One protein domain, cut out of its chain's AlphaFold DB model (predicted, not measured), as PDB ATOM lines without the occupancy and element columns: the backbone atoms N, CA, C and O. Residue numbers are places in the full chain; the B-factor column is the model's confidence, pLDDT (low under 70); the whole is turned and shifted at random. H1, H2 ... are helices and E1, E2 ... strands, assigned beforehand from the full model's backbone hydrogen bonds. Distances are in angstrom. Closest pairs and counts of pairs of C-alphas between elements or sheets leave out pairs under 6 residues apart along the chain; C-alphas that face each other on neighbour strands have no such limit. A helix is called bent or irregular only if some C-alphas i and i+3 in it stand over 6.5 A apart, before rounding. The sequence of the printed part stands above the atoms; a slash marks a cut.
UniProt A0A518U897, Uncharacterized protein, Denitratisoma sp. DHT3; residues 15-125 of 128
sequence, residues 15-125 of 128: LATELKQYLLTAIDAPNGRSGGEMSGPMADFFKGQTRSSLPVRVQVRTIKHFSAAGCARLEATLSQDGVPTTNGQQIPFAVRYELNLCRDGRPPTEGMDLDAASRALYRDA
ATOM      1  N   LEU A  15     -43.869  59.138  44.287       72.81
ATOM      2  CA  LEU A  15     -42.782  58.435  44.961       72.81
ATOM      3  C   LEU A  15     -42.661  56.994  44.458       72.81
ATOM      4  O   LEU A  15     -41.588  56.587  44.042       72.81
ATOM      5  N   ALA A  16     -43.751  56.228  44.446       81.38
ATOM      6  CA  ALA A  16     -43.703  54.781  44.216       81.38
ATOM      7  C   ALA A  16     -43.940  54.341  42.761       81.38
ATOM      8  O   ALA A  16     -44.053  53.141  42.505       81.38
ATOM      9  N   THR A  17     -44.020  55.277  41.809       88.31
ATOM     10  CA  THR A  17     -44.394  54.974  40.416       88.31
ATOM     11  C   THR A  17     -43.504  53.898  39.789       88.31
ATOM     12  O   THR A  17     -44.018  52.922  39.248       88.31
ATOM     13  N   GLU A  18     -42.181  54.026  39.887       92.00
ATOM     14  CA  GLU A  18     -41.256  53.083  39.245       92.00
ATOM     15  C   GLU A  18     -41.300  51.697  39.913       92.00
ATOM     16  O   GLU A  18     -41.406  50.674  39.236       92.00
ATOM     17  N   LEU A  19     -41.347  51.652  41.249       92.81
ATOM     18  CA  LEU A  19     -41.519  50.408  42.000       92.81
ATOM     19  C   LEU A  19     -42.824  49.689  41.616       92.81
ATOM     20  O   LEU A  19     -42.822  48.476  41.402       92.81
ATOM     21  N   LYS A  20     -43.931  50.429  41.481       93.75
ATOM     22  CA  LYS A  20     -45.212  49.890  41.000       93.75
ATOM     23  C   LYS A  20     -45.057  49.249  39.620       93.75
ATOM     24  O   LYS A  20     -45.583  48.159  39.414       93.75
ATOM     25  N   GLN A  21     -44.315  49.866  38.699       94.56
ATOM     26  CA  GLN A  21     -44.078  49.279  37.375       94.56
ATOM     27  C   GLN A  21     -43.318  47.954  37.455       94.56
ATOM     28  O   GLN A  21     -43.713  46.991  36.795       94.56
ATOM     29  N   TYR A  22     -42.285  47.852  38.297       97.06
ATOM     30  CA  TYR A  22     -41.591  46.580  38.508       97.06
ATOM     31  C   TYR A  22     -42.534  45.508  39.070       97.06
ATOM     32  O   TYR A  22     -42.547  44.381  38.570       97.06
ATOM     33  N   LEU A  23     -43.377  45.855  40.045       97.44
ATOM     34  CA  LEU A  23     -44.361  44.929  40.611       97.44
ATOM     35  C   LEU A  23     -45.335  44.402  39.548       97.44
ATOM     36  O   LEU A  23     -45.487  43.191  39.405       97.44
ATOM     37  N   LEU A  24     -45.940  45.296  38.763       97.12
ATOM     38  CA  LEU A  24     -46.877  44.924  37.699       97.12
ATOM     39  C   LEU A  24     -46.198  44.114  36.586       97.12
ATOM     40  O   LEU A  24     -46.756  43.132  36.107       97.12
ATOM     41  N   THR A  25     -44.960  44.462  36.231       97.88
ATOM     42  CA  THR A  25     -44.179  43.708  35.241       97.88
ATOM     43  C   THR A  25     -43.936  42.272  35.701       97.88
ATOM     44  O   THR A  25     -44.029  41.356  34.894       97.88
ATOM     45  N   ALA A  26     -43.664  42.041  36.990       98.38
ATOM     46  CA  ALA A  26     -43.477  40.687  37.513       98.38
ATOM     47  C   ALA A  26     -44.775  39.857  37.517       98.38
ATOM     48  O   ALA A  26     -44.702  38.638  37.357       98.38
ATOM     49  N   ILE A  27     -45.945  40.496  37.667       98.06
ATOM     50  CA  ILE A  27     -47.253  39.834  37.514       98.06
ATOM     51  C   ILE A  27     -47.440  39.350  36.071       98.06
ATOM     52  O   ILE A  27     -47.873  38.218  35.862       98.06
ATOM     53  N   ASP A  28     -47.107  40.202  35.099       96.88
ATOM     54  CA  ASP A  28     -47.338  39.945  33.673       96.88
ATOM     55  C   ASP A  28     -46.223  39.077  33.032       96.88
ATOM     56  O   ASP A  28     -46.417  38.496  31.963       96.88
ATOM     57  N   ALA A  29     -45.048  38.970  33.664       97.81
ATOM     58  CA  ALA A  29     -43.892  38.257  33.122       97.81
ATOM     59  C   ALA A  29     -44.075  36.723  33.141       97.81
ATOM     60  O   ALA A  29     -44.340  36.154  34.200       97.81
ATOM     61  N   PRO A  30     -43.788  36.001  32.035       96.62
ATOM     62  CA  PRO A  30     -43.891  34.535  31.992       96.62
ATOM     63  C   PRO A  30     -42.999  33.802  33.002       96.62
ATOM     64  O   PRO A  30     -43.324  32.706  33.447       96.62
ATOM     65  N   ASN A  31     -41.857  34.395  33.360       97.69
ATOM     66  CA  ASN A  31     -40.940  33.860  34.368       97.69
ATOM     67  C   ASN A  31     -41.219  34.404  35.784       97.69
ATOM     68  O   ASN A  31     -40.461  34.099  36.706       97.69
ATOM     69  N   GLY A  32     -42.258  35.233  35.941       98.12
ATOM     70  CA  GLY A  32     -42.653  35.860  37.195       98.12
ATOM     71  C   GLY A  32     -41.599  36.793  37.786       98.12
ATOM     72  O   GLY A  32     -41.481  36.854  39.007       98.12
ATOM     73  N   ARG A  33     -40.753  37.441  36.974       98.69
ATOM     74  CA  ARG A  33     -39.638  38.262  37.468       98.69
ATOM     75  C   ARG A  33     -39.553  39.608  36.770       98.69
ATOM     76  O   ARG A  33     -39.765  39.715  35.566       98.69
ATOM     77  N   SER A  34     -39.138  40.613  37.527       98.69
ATOM     78  CA  SER A  34     -38.715  41.915  37.016       98.69
ATOM     79  C   SER A  34     -37.607  42.479  37.909       98.69
ATOM     80  O   SER A  34     -37.423  42.045  39.049       98.69
ATOM     81  N   GLY A  35     -36.827  43.426  37.403       97.81
ATOM     82  CA  GLY A  35     -35.806  44.083  38.206       97.81
ATOM     83  C   GLY A  35     -34.886  44.964  37.382       97.81
ATOM     84  O   GLY A  35     -34.882  44.895  36.153       97.81
ATOM     85  N   GLY A  36     -34.120  45.788  38.080       97.62
ATOM     86  CA  GLY A  36     -33.228  46.769  37.481       97.62
ATOM     87  C   GLY A  36     -32.697  47.753  38.515       97.62
ATOM     88  O   GLY A  36     -32.864  47.568  39.725       97.62
ATOM     89  N   GLU A  37     -32.038  48.795  38.031       97.44
ATOM     90  CA  GLU A  37     -31.727  49.965  38.843       97.44
ATOM     91  C   GLU A  37     -32.961  50.865  38.915       97.44
ATOM     92  O   GLU A  37     -33.687  51.017  37.931       97.44
ATOM     93  N   MET A  38     -33.215  51.419  40.096       94.44
ATOM     94  CA  MET A  38     -34.265  52.401  40.306       94.44
ATOM     95  C   MET A  38     -33.714  53.815  40.187       94.44
ATOM     96  O   MET A  38     -32.581  54.108  40.584       94.44
ATOM     97  N   SER A  39     -34.568  54.702  39.707       91.00
ATOM     98  CA  SER A  39     -34.331  56.122  39.531       91.00
ATOM     99  C   SER A  39     -35.469  56.956  40.136       91.00
ATOM    100  O   SER A  39     -36.473  56.442  40.634       91.00
ATOM    101  N   GLY A  40     -35.297  58.277  40.144       89.75
ATOM    102  CA  GLY A  40     -36.328  59.203  40.600       89.75
ATOM    103  C   GLY A  40     -36.609  59.156  42.112       89.75
ATOM    104  O   GLY A  40     -35.783  58.681  42.897       89.75
ATOM    105  N   PRO A  41     -37.783  59.652  42.545       91.06
ATOM    106  CA  PRO A  41     -38.002  60.006  43.947       91.06
ATOM    107  C   PRO A  41     -37.893  58.850  44.951       91.06
ATOM    108  O   PRO A  41     -37.401  59.070  46.057       91.06
ATOM    109  N   MET A  42     -38.296  57.615  44.607       90.50
ATOM    110  CA  MET A  42     -38.096  56.465  45.510       90.50
ATOM    111  C   MET A  42     -36.615  56.143  45.696       90.50
ATOM    112  O   MET A  42     -36.185  55.834  46.808       90.50
ATOM    113  N   ALA A  43     -35.830  56.192  44.615       94.31
ATOM    114  CA  ALA A  43     -34.397  55.948  44.688       94.31
ATOM    115  C   ALA A  43     -33.710  57.031  45.529       94.31
ATOM    116  O   ALA A  43     -32.885  56.703  46.380       94.31
ATOM    117  N   ASP A  44     -34.107  58.295  45.363       94.19
ATOM    118  CA  ASP A  44     -33.600  59.417  46.160       94.19
ATOM    119  C   ASP A  44     -33.973  59.281  47.640       94.19
ATOM    120  O   ASP A  44     -33.126  59.466  48.518       94.19
ATOM    121  N   PHE A  45     -35.214  58.878  47.934       92.75
ATOM    122  CA  PHE A  45     -35.646  58.577  49.296       92.75
ATOM    123  C   PHE A  45     -34.797  57.460  49.913       92.75
ATOM    124  O   PHE A  45     -34.271  57.626  51.013       92.75
ATOM    125  N   PHE A  46     -34.611  56.348  49.198       94.25
ATOM    126  CA  PHE A  46     -33.828  55.212  49.686       94.25
ATOM    127  C   PHE A  46     -32.362  55.600  49.933       94.25
ATOM    128  O   PHE A  46     -31.831  55.295  50.999       94.25
ATOM    129  N   LYS A  47     -31.745  56.358  49.014       96.62
ATOM    130  CA  LYS A  47     -30.401  56.942  49.182       96.62
ATOM    131  C   LYS A  47     -30.310  57.844  50.412       96.62
ATOM    132  O   LYS A  47     -29.321  57.791  51.141       96.62
ATOM    133  N   GLY A  48     -31.341  58.647  50.673       95.81
ATOM    134  CA  GLY A  48     -31.431  59.475  51.874       95.81
ATOM    135  C   GLY A  48     -31.466  58.650  53.164       95.81
ATOM    136  O   GLY A  48     -30.777  58.991  54.125       95.81
ATOM    137  N   GLN A  49     -32.212  57.540  53.174       94.62
ATOM    138  CA  GLN A  49     -32.318  56.653  54.340       94.62
ATOM    139  C   GLN A  49     -31.025  55.875  54.608       94.62
ATOM    140  O   GLN A  49     -30.562  55.794  55.745       94.62
ATOM    141  N   THR A  50     -30.420  55.306  53.568       96.19
ATOM    142  CA  THR A  50     -29.199  54.503  53.702       96.19
ATOM    143  C   THR A  50     -27.941  55.354  53.815       96.19
ATOM    144  O   THR A  50     -26.925  54.867  54.297       96.19
ATOM    145  N   ARG A  51     -27.981  56.616  53.370       96.75
ATOM    146  CA  ARG A  51     -26.816  57.503  53.221       96.75
ATOM    147  C   ARG A  51     -25.758  56.983  52.236       96.75
ATOM    148  O   ARG A  51     -24.614  57.427  52.285       96.75
ATOM    149  N   SER A  52     -26.129  56.075  51.331       97.06
ATOM    150  CA  SER A  52     -25.278  55.639  50.216       97.06
ATOM    151  C   SER A  52     -25.644  56.383  48.931       97.06
ATOM    152  O   SER A  52     -26.819  56.579  48.622       97.06
ATOM    153  N   SER A  53     -24.634  56.777  48.150       95.44
ATOM    154  CA  SER A  53     -24.812  57.402  46.831       95.44
ATOM    155  C   SER A  53     -24.892  56.392  45.679       95.44
ATOM    156  O   SER A  53     -25.284  56.770  44.567       95.44
ATOM    157  N   LEU A  54     -24.559  55.119  45.938       97.81
ATOM    158  CA  LEU A  54     -24.529  54.047  44.937       97.81
ATOM    159  C   LEU A  54     -25.932  53.735  44.376       97.81
ATOM    160  O   LEU A  54     -26.933  54.142  44.972       97.81
ATOM    161  N   PRO A  55     -26.051  53.045  43.227       97.88
ATOM    162  CA  PRO A  55     -27.351  52.716  42.641       97.88
ATOM    163  C   PRO A  55     -28.242  51.886  43.573       97.88
ATOM    164  O   PRO A  55     -27.774  50.963  44.241       97.88
ATOM    165  N   VAL A  56     -29.539  52.200  43.585       97.88
ATOM    166  CA  VAL A  56     -30.561  51.407  44.279       97.88
ATOM    167  C   VAL A  56     -31.079  50.370  43.294       97.88
ATOM    168  O   VAL A  56     -31.513  50.725  42.203       97.88
ATOM    169  N   ARG A  57     -31.034  49.089  43.655       98.25
ATOM    170  CA  ARG A  57     -31.500  47.986  42.806       98.25
ATOM    171  C   ARG A  57     -32.799  47.413  43.341       98.25
ATOM    172  O   ARG A  57     -32.913  47.169  44.543       98.25
ATOM    173  N   VAL A  58     -33.727  47.124  42.438       98.25
ATOM    174  CA  VAL A  58     -34.979  46.424  42.726       98.25
ATOM    175  C   VAL A  58     -35.006  45.074  42.032       98.25
ATOM    176  O   VAL A  58     -34.597  44.933  40.880       98.25
ATOM    177  N   GLN A  59     -35.488  44.069  42.748       98.62
ATOM    178  CA  GLN A  59     -35.769  42.739  42.222       98.62
ATOM    179  C   GLN A  59     -37.145  42.331  42.719       98.62
ATOM    180  O   GLN A  59     -37.392  42.341  43.924       98.62
ATOM    181  N   VAL A  60     -38.032  41.968  41.801       98.69
ATOM    182  CA  VAL A  60     -39.357  41.451  42.121       98.69
ATOM    183  C   VAL A  60     -39.467  40.033  41.595       98.69
ATOM    184  O   VAL A  60     -39.088  39.742  40.457       98.69
ATOM    185  N   ARG A  61     -40.019  39.146  42.421       98.62
ATOM    186  CA  ARG A  61     -40.399  37.797  42.009       98.62
ATOM    187  C   ARG A  61     -41.825  37.476  42.429       98.62
ATOM    188  O   ARG A  61     -42.245  37.787  43.542       98.62
ATOM    189  N   THR A  62     -42.536  36.776  41.564       98.56
ATOM    190  CA  THR A  62     -43.829  36.183  41.867       98.56
ATOM    191  C   THR A  62     -43.621  34.921  42.698       98.56
ATOM    192  O   THR A  62     -42.930  33.993  42.285       98.56
ATOM    193  N   ILE A  63     -44.192  34.904  43.903       98.25
ATOM    194  CA  ILE A  63     -44.198  33.745  44.806       98.25
ATOM    195  C   ILE A  63     -45.289  32.766  44.376       98.25
ATOM    196  O   ILE A  63     -45.046  31.567  44.278       98.25
ATOM    197  N   LYS A  64     -46.498  33.283  44.141       96.69
ATOM    198  CA  LYS A  64     -47.636  32.516  43.629       96.69
ATOM    199  C   LYS A  64     -48.619  33.425  42.901       96.69
ATOM    200  O   LYS A  64     -48.739  34.598  43.249       96.69
ATOM    201  N   HIS A  65     -49.368  32.860  41.963       95.94
ATOM    202  CA  HIS A  65     -50.567  33.495  41.424       95.94
ATOM    203  C   HIS A  65     -51.785  33.124  42.274       95.94
ATOM    204  O   HIS A  65     -51.845  32.032  42.843       95.94
ATOM    205  N   PHE A  66     -52.728  34.052  42.384       95.50
ATOM    206  CA  PHE A  66     -54.047  33.784  42.954       95.50
ATOM    207  C   PHE A  66     -54.987  33.238  41.874       95.50
ATOM    208  O   PHE A  66     -54.679  33.301  40.683       95.50
ATOM    209  N   SER A  67     -56.138  32.703  42.284       92.50
ATOM    210  CA  SER A  67     -57.167  32.229  41.348       92.50
ATOM    211  C   SER A  67     -57.741  33.357  40.479       92.50
ATOM    212  O   SER A  67     -58.075  33.144  39.313       92.50
ATOM    213  N   ALA A  68     -57.818  34.571  41.031       91.75
ATOM    214  CA  ALA A  68     -58.207  35.769  40.304       91.75
ATOM    215  C   ALA A  68     -57.138  36.167  39.271       91.75
ATOM    216  O   ALA A  68     -55.958  36.335  39.595       91.75
ATOM    217  N   ALA A  69     -57.570  36.357  38.022       92.44
ATOM    218  CA  ALA A  69     -56.691  36.742  36.927       92.44
ATOM    219  C   ALA A  69     -55.982  38.076  37.214       92.44
ATOM    220  O   ALA A  69     -56.602  39.047  37.645       92.44
ATOM    221  N   GLY A  70     -54.674  38.122  36.953       94.94
ATOM    222  CA  GLY A  70     -53.862  39.320  37.175       94.94
ATOM    223  C   GLY A  70     -53.543  39.615  38.643       94.94
ATOM    224  O   GLY A  70     -53.082  40.715  38.933       94.94
ATOM    225  N   CYS A  71     -53.770  38.671  39.561       97.00
ATOM    226  CA  CYS A  71     -53.411  38.801  40.972       97.00
ATOM    227  C   CYS A  71     -52.278  37.844  41.358       97.00
ATOM    228  O   CYS A  71     -52.296  36.656  41.019       97.00
ATOM    229  N   ALA A  72     -51.301  38.340  42.119       97.56
ATOM    230  CA  ALA A  72     -50.166  37.548  42.581       97.56
ATOM    231  C   ALA A  72     -49.699  37.947  43.987       97.56
ATOM    232  O   ALA A  72     -49.892  39.077  44.438       97.56
ATOM    233  N   ARG A  73     -49.053  37.005  44.679       97.75
ATOM    234  CA  ARG A  73     -48.196  37.305  45.827       97.75
ATOM    235  C   ARG A  73     -46.791  37.534  45.298       97.75
ATOM    236  O   ARG A  73     -46.226  36.648  44.655       97.75
ATOM    237  N   LEU A  74     -46.241  38.703  45.578       98.56
ATOM    238  CA  LEU A  74     -44.940  39.157  45.109       98.56
ATOM    239  C   LEU A  74     -43.992  39.297  46.299       98.56
ATOM    240  O   LEU A  74     -44.419  39.691  47.380       98.56
ATOM    241  N   GLU A  75     -42.710  39.023  46.084       98.62
ATOM    242  CA  GLU A  75     -41.619  39.513  46.927       98.62
ATOM    243  C   GLU A  75     -40.897  40.617  46.162       98.62
ATOM    244  O   GLU A  75     -40.523  40.415  45.005       98.62
ATOM    245  N   ALA A  76     -40.668  41.753  46.812       98.06
ATOM    246  CA  ALA A  76     -39.816  42.815  46.311       98.06
ATOM    247  C   ALA A  76     -38.606  42.986  47.236       98.06
ATOM    248  O   ALA A  76     -38.732  43.084  48.458       98.06
ATOM    249  N   THR A  77     -37.422  43.017  46.631       98.31
ATOM    250  CA  THR A  77     -36.149  43.291  47.292       98.31
ATOM    251  C   THR A  77     -35.606  44.613  46.774       98.31
ATOM    252  O   THR A  77     -35.270  44.720  45.595       98.31
ATOM    253  N   LEU A  78     -35.489  45.598  47.661       97.25
ATOM    254  CA  LEU A  78     -34.765  46.846  47.428       97.25
ATOM    255  C   LEU A  78     -33.388  46.714  48.064       97.25
ATOM    256  O   LEU A  78     -33.287  46.337  49.228       97.25
ATOM    257  N   SER A  79     -32.327  46.997  47.317       98.00
ATOM    258  CA  SER A  79     -30.957  46.814  47.795       98.00
ATOM    259  C   SER A  79     -30.036  47.935  47.358       98.00
ATOM    260  O   SER A  79     -30.234  48.547  46.309       98.00
ATOM    261  N   GLN A  80     -29.013  48.184  48.165       98.06
ATOM    262  CA  GLN A  80     -27.985  49.163  47.870       98.06
ATOM    263  C   GLN A  80     -26.681  48.775  48.561       98.06
ATOM    264  O   GLN A  80     -26.678  48.347  49.716       98.06
ATOM    265  N   ASP A  81     -25.575  48.930  47.845       98.19
ATOM    266  CA  ASP A  81     -24.235  48.729  48.391       98.19
ATOM    267  C   ASP A  81     -23.724  50.013  49.058       98.19
ATOM    268  O   ASP A  81     -24.332  51.082  48.949       98.19
ATOM    269  N   GLY A  82     -22.566  49.942  49.715       97.69
ATOM    270  CA  GLY A  82     -21.876  51.141  50.197       97.69
ATOM    271  C   GLY A  82     -22.578  51.846  51.362       97.69
ATOM    272  O   GLY A  82     -22.353  53.034  51.575       97.69
ATOM    273  N   VAL A  83     -23.459  51.155  52.092       98.00
ATOM    274  CA  VAL A  83     -24.217  51.748  53.200       98.00
ATOM    275  C   VAL A  83     -23.293  51.924  54.406       98.00
ATOM    276  O   VAL A  83     -22.782  50.920  54.912       98.00
ATOM    277  N   PRO A  84     -23.043  53.164  54.869       97.44
ATOM    278  CA  PRO A  84     -22.142  53.422  55.982       97.44
ATOM    279  C   PRO A  84     -22.725  52.926  57.308       97.44
ATOM    280  O   PRO A  84     -23.886  53.170  57.640       97.44
ATOM    281  N   THR A  85     -21.882  52.283  58.107       95.38
ATOM    282  CA  THR A  85     -22.188  51.833  59.470       95.38
ATOM    283  C   THR A  85     -21.516  52.734  60.509       95.38
ATOM    284  O   THR A  85     -20.603  53.507  60.216       95.38
ATOM    285  N   THR A  86     -21.940  52.630  61.770       94.19
ATOM    286  CA  THR A  86     -21.398  53.445  62.876       94.19
ATOM    287  C   THR A  86     -19.932  53.150  63.205       94.19
ATOM    288  O   THR A  86     -19.265  53.996  63.791       94.19
ATOM    289  N   ASN A  87     -19.411  51.985  62.812       95.00
ATOM    290  CA  ASN A  87     -18.001  51.610  62.964       95.00
ATOM    291  C   ASN A  87     -17.127  52.006  61.750       95.00
ATOM    292  O   ASN A  87     -15.977  51.580  61.670       95.00
ATOM    293  N   GLY A  88     -17.662  52.787  60.801       93.12
ATOM    294  CA  GLY A  88     -16.929  53.288  59.632       93.12
ATOM    295  C   GLY A  88     -16.781  52.293  58.476       93.12
ATOM    296  O   GLY A  88     -16.145  52.620  57.476       93.12
ATOM    297  N   GLN A  89     -17.365  51.096  58.581       96.62
ATOM    298  CA  GLN A  89     -17.441  50.153  57.467       96.62
ATOM    299  C   GLN A  89     -18.552  50.551  56.486       96.62
ATOM    300  O   GLN A  89     -19.436  51.353  56.790       96.62
ATOM    301  N   GLN A  90     -18.503  49.974  55.289       97.50
ATOM    302  CA  GLN A  90     -19.585  50.056  54.318       97.50
ATOM    303  C   GLN A  90     -20.073  48.650  54.001       97.50
ATOM    304  O   GLN A  90     -19.265  47.760  53.734       97.50
ATOM    305  N   ILE A  91     -21.388  48.451  54.041       97.62
ATOM    306  CA  ILE A  91     -22.011  47.137  53.871       97.62
ATOM    307  C   ILE A  91     -23.064  47.156  52.757       97.62
ATOM    308  O   ILE A  91     -23.621  48.215  52.453       97.62
ATOM    309  N   PRO A  92     -23.372  45.999  52.151       97.38
ATOM    310  CA  PRO A  92     -24.608  45.846  51.401       97.38
ATOM    311  C   PRO A  92     -25.806  45.878  52.355       97.38
ATOM    312  O   PRO A  92     -25.801  45.243  53.411       97.38
ATOM    313  N   PHE A  93     -26.853  46.592  51.961       97.31
ATOM    314  CA  PHE A  93     -28.127  46.652  52.664       97.31
ATOM    315  C   PHE A  93     -29.249  46.217  51.729       97.31
ATOM    316  O   PHE A  93     -29.265  46.575  50.550       97.31
ATOM    317  N   ALA A  94     -30.206  45.452  52.253       97.31
ATOM    318  CA  ALA A  94     -31.390  45.064  51.508       97.31
ATOM    319  C   ALA A  94     -32.621  45.026  52.411       97.31
ATOM    320  O   ALA A  94     -32.574  44.494  53.520       97.31
ATOM    321  N   VAL A  95     -33.734  45.533  51.891       96.75
ATOM    322  CA  VAL A  95     -35.067  45.386  52.471       96.75
ATOM    323  C   VAL A  95     -35.851  44.436  51.587       96.75
ATOM    324  O   VAL A  95     -35.900  44.611  50.370       96.75
ATOM    325  N   ARG A  96     -36.463  43.431  52.208       97.69
ATOM    326  CA  ARG A  96     -37.325  42.458  51.537       97.69
ATOM    327  C   ARG A  96     -38.714  42.551  52.131       97.69
ATOM    328  O   ARG A  96     -38.856  42.524  53.351       97.69
ATOM    329  N   TYR A  97     -39.716  42.652  51.277       96.50
ATOM    330  CA  TYR A  97     -41.109  42.639  51.695       96.50
ATOM    331  C   TYR A  97     -41.946  41.853  50.699       96.50
ATOM    332  O   TYR A  97     -41.639  41.783  49.508       96.50
ATOM    333  N   GLU A  98     -43.012  41.256  51.212       97.50
ATOM    334  CA  GLU A  98     -43.986  40.535  50.412       97.50
ATOM    335  C   GLU A  98     -45.317  41.274  50.430       97.50
ATOM    336  O   GLU A  98     -45.716  41.835  51.452       97.50
ATOM    337  N   LEU A  99     -46.018  41.248  49.303       95.94
ATOM    338  CA  LEU A  99     -47.341  41.839  49.176       95.94
ATOM    339  C   LEU A  99     -48.213  41.035  48.223       95.94
ATOM    340  O   LEU A  99     -47.735  40.424  47.268       95.94
ATOM    341  N   ASN A 100     -49.513  41.065  48.486       96.06
ATOM    342  CA  ASN A 100     -50.517  40.548  47.574       96.06
ATOM    343  C   ASN A 100     -51.031  41.715  46.727       96.06
ATOM    344  O   ASN A 100     -51.517  42.698  47.287       96.06
ATOM    345  N   LEU A 101     -50.921  41.612  45.405       96.25
ATOM    346  CA  LEU A 101     -51.243  42.702  44.493       96.25
ATOM    347  C   LEU A 101     -51.943  42.177  43.241       96.25
ATOM    348  O   LEU A 101     -51.499  41.204  42.628       96.25
ATOM    349  N   CYS A 102     -53.020  42.851  42.857       96.31
ATOM    350  CA  CYS A 102     -53.667  42.695  41.566       96.31
ATOM    351  C   CYS A 102     -53.225  43.791  40.593       96.31
ATOM    352  O   CYS A 102     -52.772  44.867  40.988       96.31
ATOM    353  N   ARG A 103     -53.370  43.522  39.295       94.88
ATOM    354  CA  ARG A 103     -52.973  44.431  38.210       94.88
ATOM    355  C   ARG A 103     -53.675  45.793  38.255       94.88
ATOM    356  O   ARG A 103     -53.129  46.783  37.781       94.88
ATOM    357  N   ASP A 104     -54.862  45.847  38.853       91.25
ATOM    358  CA  ASP A 104     -55.633  47.070  39.108       91.25
ATOM    359  C   ASP A 104     -55.170  47.848  40.360       91.25
ATOM    360  O   ASP A 104     -55.726  48.896  40.682       91.25
ATOM    361  N   GLY A 105     -54.145  47.357  41.063       88.56
ATOM    362  CA  GLY A 105     -53.587  47.959  42.273       88.56
ATOM    363  C   GLY A 105     -54.295  47.559  43.569       88.56
ATOM    364  O   GLY A 105     -53.863  47.985  44.639       88.56
ATOM    365  N   ARG A 106     -55.364  46.758  43.506       89.56
ATOM    366  CA  ARG A 106     -56.118  46.318  44.687       89.56
ATOM    367  C   ARG A 106     -55.513  45.046  45.293       89.56
ATOM    368  O   ARG A 106     -54.802  44.308  44.605       89.56
ATOM    369  N   PRO A 107     -55.776  44.757  46.579       90.62
ATOM    370  CA  PRO A 107     -55.489  43.439  47.131       90.62
ATOM    371  C   PRO A 107     -56.418  42.381  46.503       90.62
ATOM    372  O   PRO A 107     -57.560  42.695  46.157       90.62
ATOM    373  N   PRO A 108     -55.973  41.119  46.377       90.50
ATOM    374  CA  PRO A 108     -56.855  40.030  45.977       90.50
ATOM    375  C   PRO A 108     -57.917  39.778  47.047       90.50
ATOM    376  O   PRO A 108     -57.620  39.826  48.237       90.50
ATOM    377  N   THR A 109     -59.133  39.442  46.620       85.94
ATOM    378  CA  THR A 109     -60.246  39.086  47.517       85.94
ATOM    379  C   THR A 109     -60.130  37.670  48.085       85.94
ATOM    380  O   THR A 109     -60.729  37.362  49.114       85.94
ATOM    381  N   GLU A 110     -59.349  36.799  47.438       84.81
ATOM    382  CA  GLU A 110     -59.095  35.437  47.904       84.81
ATOM    383  C   GLU A 110     -58.417  35.454  49.284       84.81
ATOM    384  O   GLU A 110     -57.335  36.015  49.457       84.81
ATOM    385  N   GLY A 111     -59.048  34.809  50.268       74.69
ATOM    386  CA  GLY A 111     -58.533  34.735  51.637       74.69
ATOM    387  C   GLY A 111     -58.801  35.976  52.498       74.69
ATOM    388  O   GLY A 111     -58.294  36.033  53.617       74.69
ATOM    389  N   MET A 112     -59.590  36.949  52.023       76.81
ATOM    390  CA  MET A 112     -60.074  38.066  52.841       76.81
ATOM    391  C   MET A 112     -61.402  37.713  53.529       76.81
ATOM    392  O   MET A 112     -62.376  37.378  52.858       76.81
ATOM    393  N   ASP A 113     -61.470  37.852  54.856       80.69
ATOM    394  CA  ASP A 113     -62.736  37.864  55.606       80.69
ATOM    395  C   ASP A 113     -63.259  39.308  55.666       80.69
ATOM    396  O   ASP A 113     -62.834  40.121  56.495       80.69
ATOM    397  N   LEU A 114     -64.154  39.642  54.736       79.06
ATOM    398  CA  LEU A 114     -64.731  40.983  54.622       79.06
ATOM    399  C   LEU A 114     -65.620  41.337  55.821       79.06
ATOM    400  O   LEU A 114     -65.710  42.512  56.179       79.06
ATOM    401  N   ASP A 115     -66.207  40.343  56.489       79.38
ATOM    402  CA  ASP A 115     -67.019  40.563  57.683       79.38
ATOM    403  C   ASP A 115     -66.134  40.898  58.884       79.38
ATOM    404  O   ASP A 115     -66.448  41.800  59.664       79.38
ATOM    405  N   ALA A 116     -64.998  40.213  59.037       79.38
ATOM    406  CA  ALA A 116     -64.011  40.556  60.055       79.38
ATOM    407  C   ALA A 116     -63.397  41.939  59.814       79.38
ATOM    408  O   ALA A 116     -63.292  42.719  60.762       79.38
ATOM    409  N   ALA A 117     -63.042  42.265  58.567       79.94
ATOM    410  CA  ALA A 117     -62.540  43.589  58.207       79.94
ATOM    411  C   ALA A 117     -63.571  44.686  58.513       79.94
ATOM    412  O   ALA A 117     -63.242  45.674  59.166       79.94
ATOM    413  N   SER A 118     -64.832  44.475  58.125       81.06
ATOM    414  CA  SER A 118     -65.942  45.378  58.436       81.06
ATOM    415  C   SER A 118     -66.086  45.590  59.948       81.06
ATOM    416  O   SER A 118     -66.054  46.726  60.423       81.06
ATOM    417  N   ARG A 119     -66.136  44.507  60.738       86.62
ATOM    418  CA  ARG A 119     -66.220  44.590  62.207       86.62
ATOM    419  C   ARG A 119     -65.072  45.388  62.826       86.62
ATOM    420  O   ARG A 119     -65.326  46.137  63.762       86.62
ATOM    421  N   ALA A 120     -63.840  45.232  62.340       81.50
ATOM    422  CA  ALA A 120     -62.692  45.986  62.843       81.50
ATOM    423  C   ALA A 120     -62.831  47.491  62.562       81.50
ATOM    424  O   ALA A 120     -62.674  48.295  63.474       81.50
ATOM    425  N   LEU A 121     -63.223  47.860  61.338       81.06
ATOM    426  CA  LEU A 121     -63.417  49.260  60.944       81.06
ATOM    427  C   LEU A 121     -64.546  49.943  61.731       81.06
ATOM    428  O   LEU A 121     -64.424  51.112  62.086       81.06
ATOM    429  N   TYR A 122     -65.631  49.223  62.037       76.62
ATOM    430  CA  TYR A 122     -66.735  49.762  62.840       76.62
ATOM    431  C   TYR A 122     -66.426  49.842  64.338       76.62
ATOM    432  O   TYR A 122     -67.040  50.647  65.035       76.62
ATOM    433  N   ARG A 123     -65.493  49.034  64.853       71.56
ATOM    434  CA  ARG A 123     -65.124  49.048  66.278       71.56
ATOM    435  C   ARG A 123     -64.331  50.296  66.674       71.56
ATOM    436  O   ARG A 123     -64.421  50.707  67.825       71.56
ATOM    437  N   ASP A 124     -63.620  50.893  65.718       63.84
ATOM    438  CA  ASP A 124     -62.796  52.093  65.911       63.84
ATOM    439  C   ASP A 124     -63.515  53.395  65.500       63.84
ATOM    440  O   ASP A 124     -62.935  54.480  65.577       63.84
ATOM    441  N   ALA A 125     -64.784  53.322  65.079       62.62
ATOM    442  CA  ALA A 125     -65.583  54.514  64.817       62.62
ATOM    443  C   ALA A 125     -65.944  55.192  66.157       62.62
ATOM    444  O   ALA A 125     -66.572  54.547  67.003       62.62
TER     445      ALA A 125
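AT A GLANCE: This is residues 15 to 125 of the 128 residues of an uncharacterized protein of Denitratisoma sp. DHT3 (UniProt A0A518U897). A long, twisted sheet of four strands curls round one helix, H1, while a second helix, H2, packs on the same face; a free arm, residues 112 to 125 with the helix H3, sticks out beyond this body. The 111 printed residues include three named helices and four named strands, in the order H1 E1 H2 E2 E3 E4 H3, and the class is mixed, helices and strands. The sheet's order is E1, E2, E3, E4, all antiparallel. The whole is loose, with a radius of gyration of the C-alphas of 17.2 A, and flat, spanning 51 by 41 by 22 A.

IN THESE COORDINATES: H1, residues 15 to 28, begins at C-alpha 15 (-42.782, 58.435, 44.961) and is 22.1 A long; it is irregular, with C-alphas 15 and 18 8.0 A apart. E1 holds residues 33 to 38, 15.4 A, and H2 residues 40 to 50, 15.6 A. E2, residues 56 to 65, spans 27.0 A. E3, residues 71 to 84, spans 37.6 A and bends by 60 degrees at residue 81. E4, residues 90 to 102, spans 37.1 A, bends by 51 degrees at residue 99 and ends at C-alpha 102 (-53.667, 42.695, 41.566). H3, residues 114 to 123, is 14.2 A long and ends at C-alpha 123 (-65.124, 49.048, 66.278).

HOW THE PARTS SIT: E1 and E4 are the sheet's edge strands. E1 and E2 are antiparallel at 162 degrees, with N 36 and O 58 3.0 A apart, within hydrogen-bond range. E2, E3 and E4 form a meander, each strand the antiparallel neighbour of the one before. In the hairpin E2 and E3, N 59 and O 77 are within hydrogen-bond range at 2.9 A; in the hairpin E3 and E4, N 76 and O 97 are, at 2.9 A. The sheet curls round H1; the closest C-alphas of H1 and E2 are those of Ala 26 and Arg 61, 6.2 A apart. H2 is on the same face as H1, at a height over the sheet of 9.0 A, over E2 and E3. The closest C-alphas of H2 and E3, those of Thr 50 and Val 83, are 5.7 A apart. H1 touches H2 with residues 15 to 19 alone, the closest C-alphas being those of Leu 15 and Met 42, 5.1 A; their lines are about perpendicular at 75 degrees. H3 is not on the sheet and is apart from H1 and H2. Every O i to N i+4 pair is within hydrogen-bond range in H2 and H3, and 9 of 10 are in H1.

THE WHOLE: The two C-alphas farthest apart, those of Gly 88 and Asp 115, are 51.7 A apart. Without residues 112 to 125, which stand free, the body of 97 residues spans 49 by 23 by 22 A. The printed part has no cut. The link from E4 to H3, 11 residues, is long; the other links between named elements are tight. The mean pLDDT of the printed part is 92.8, and residues 124 to 125 are under 70.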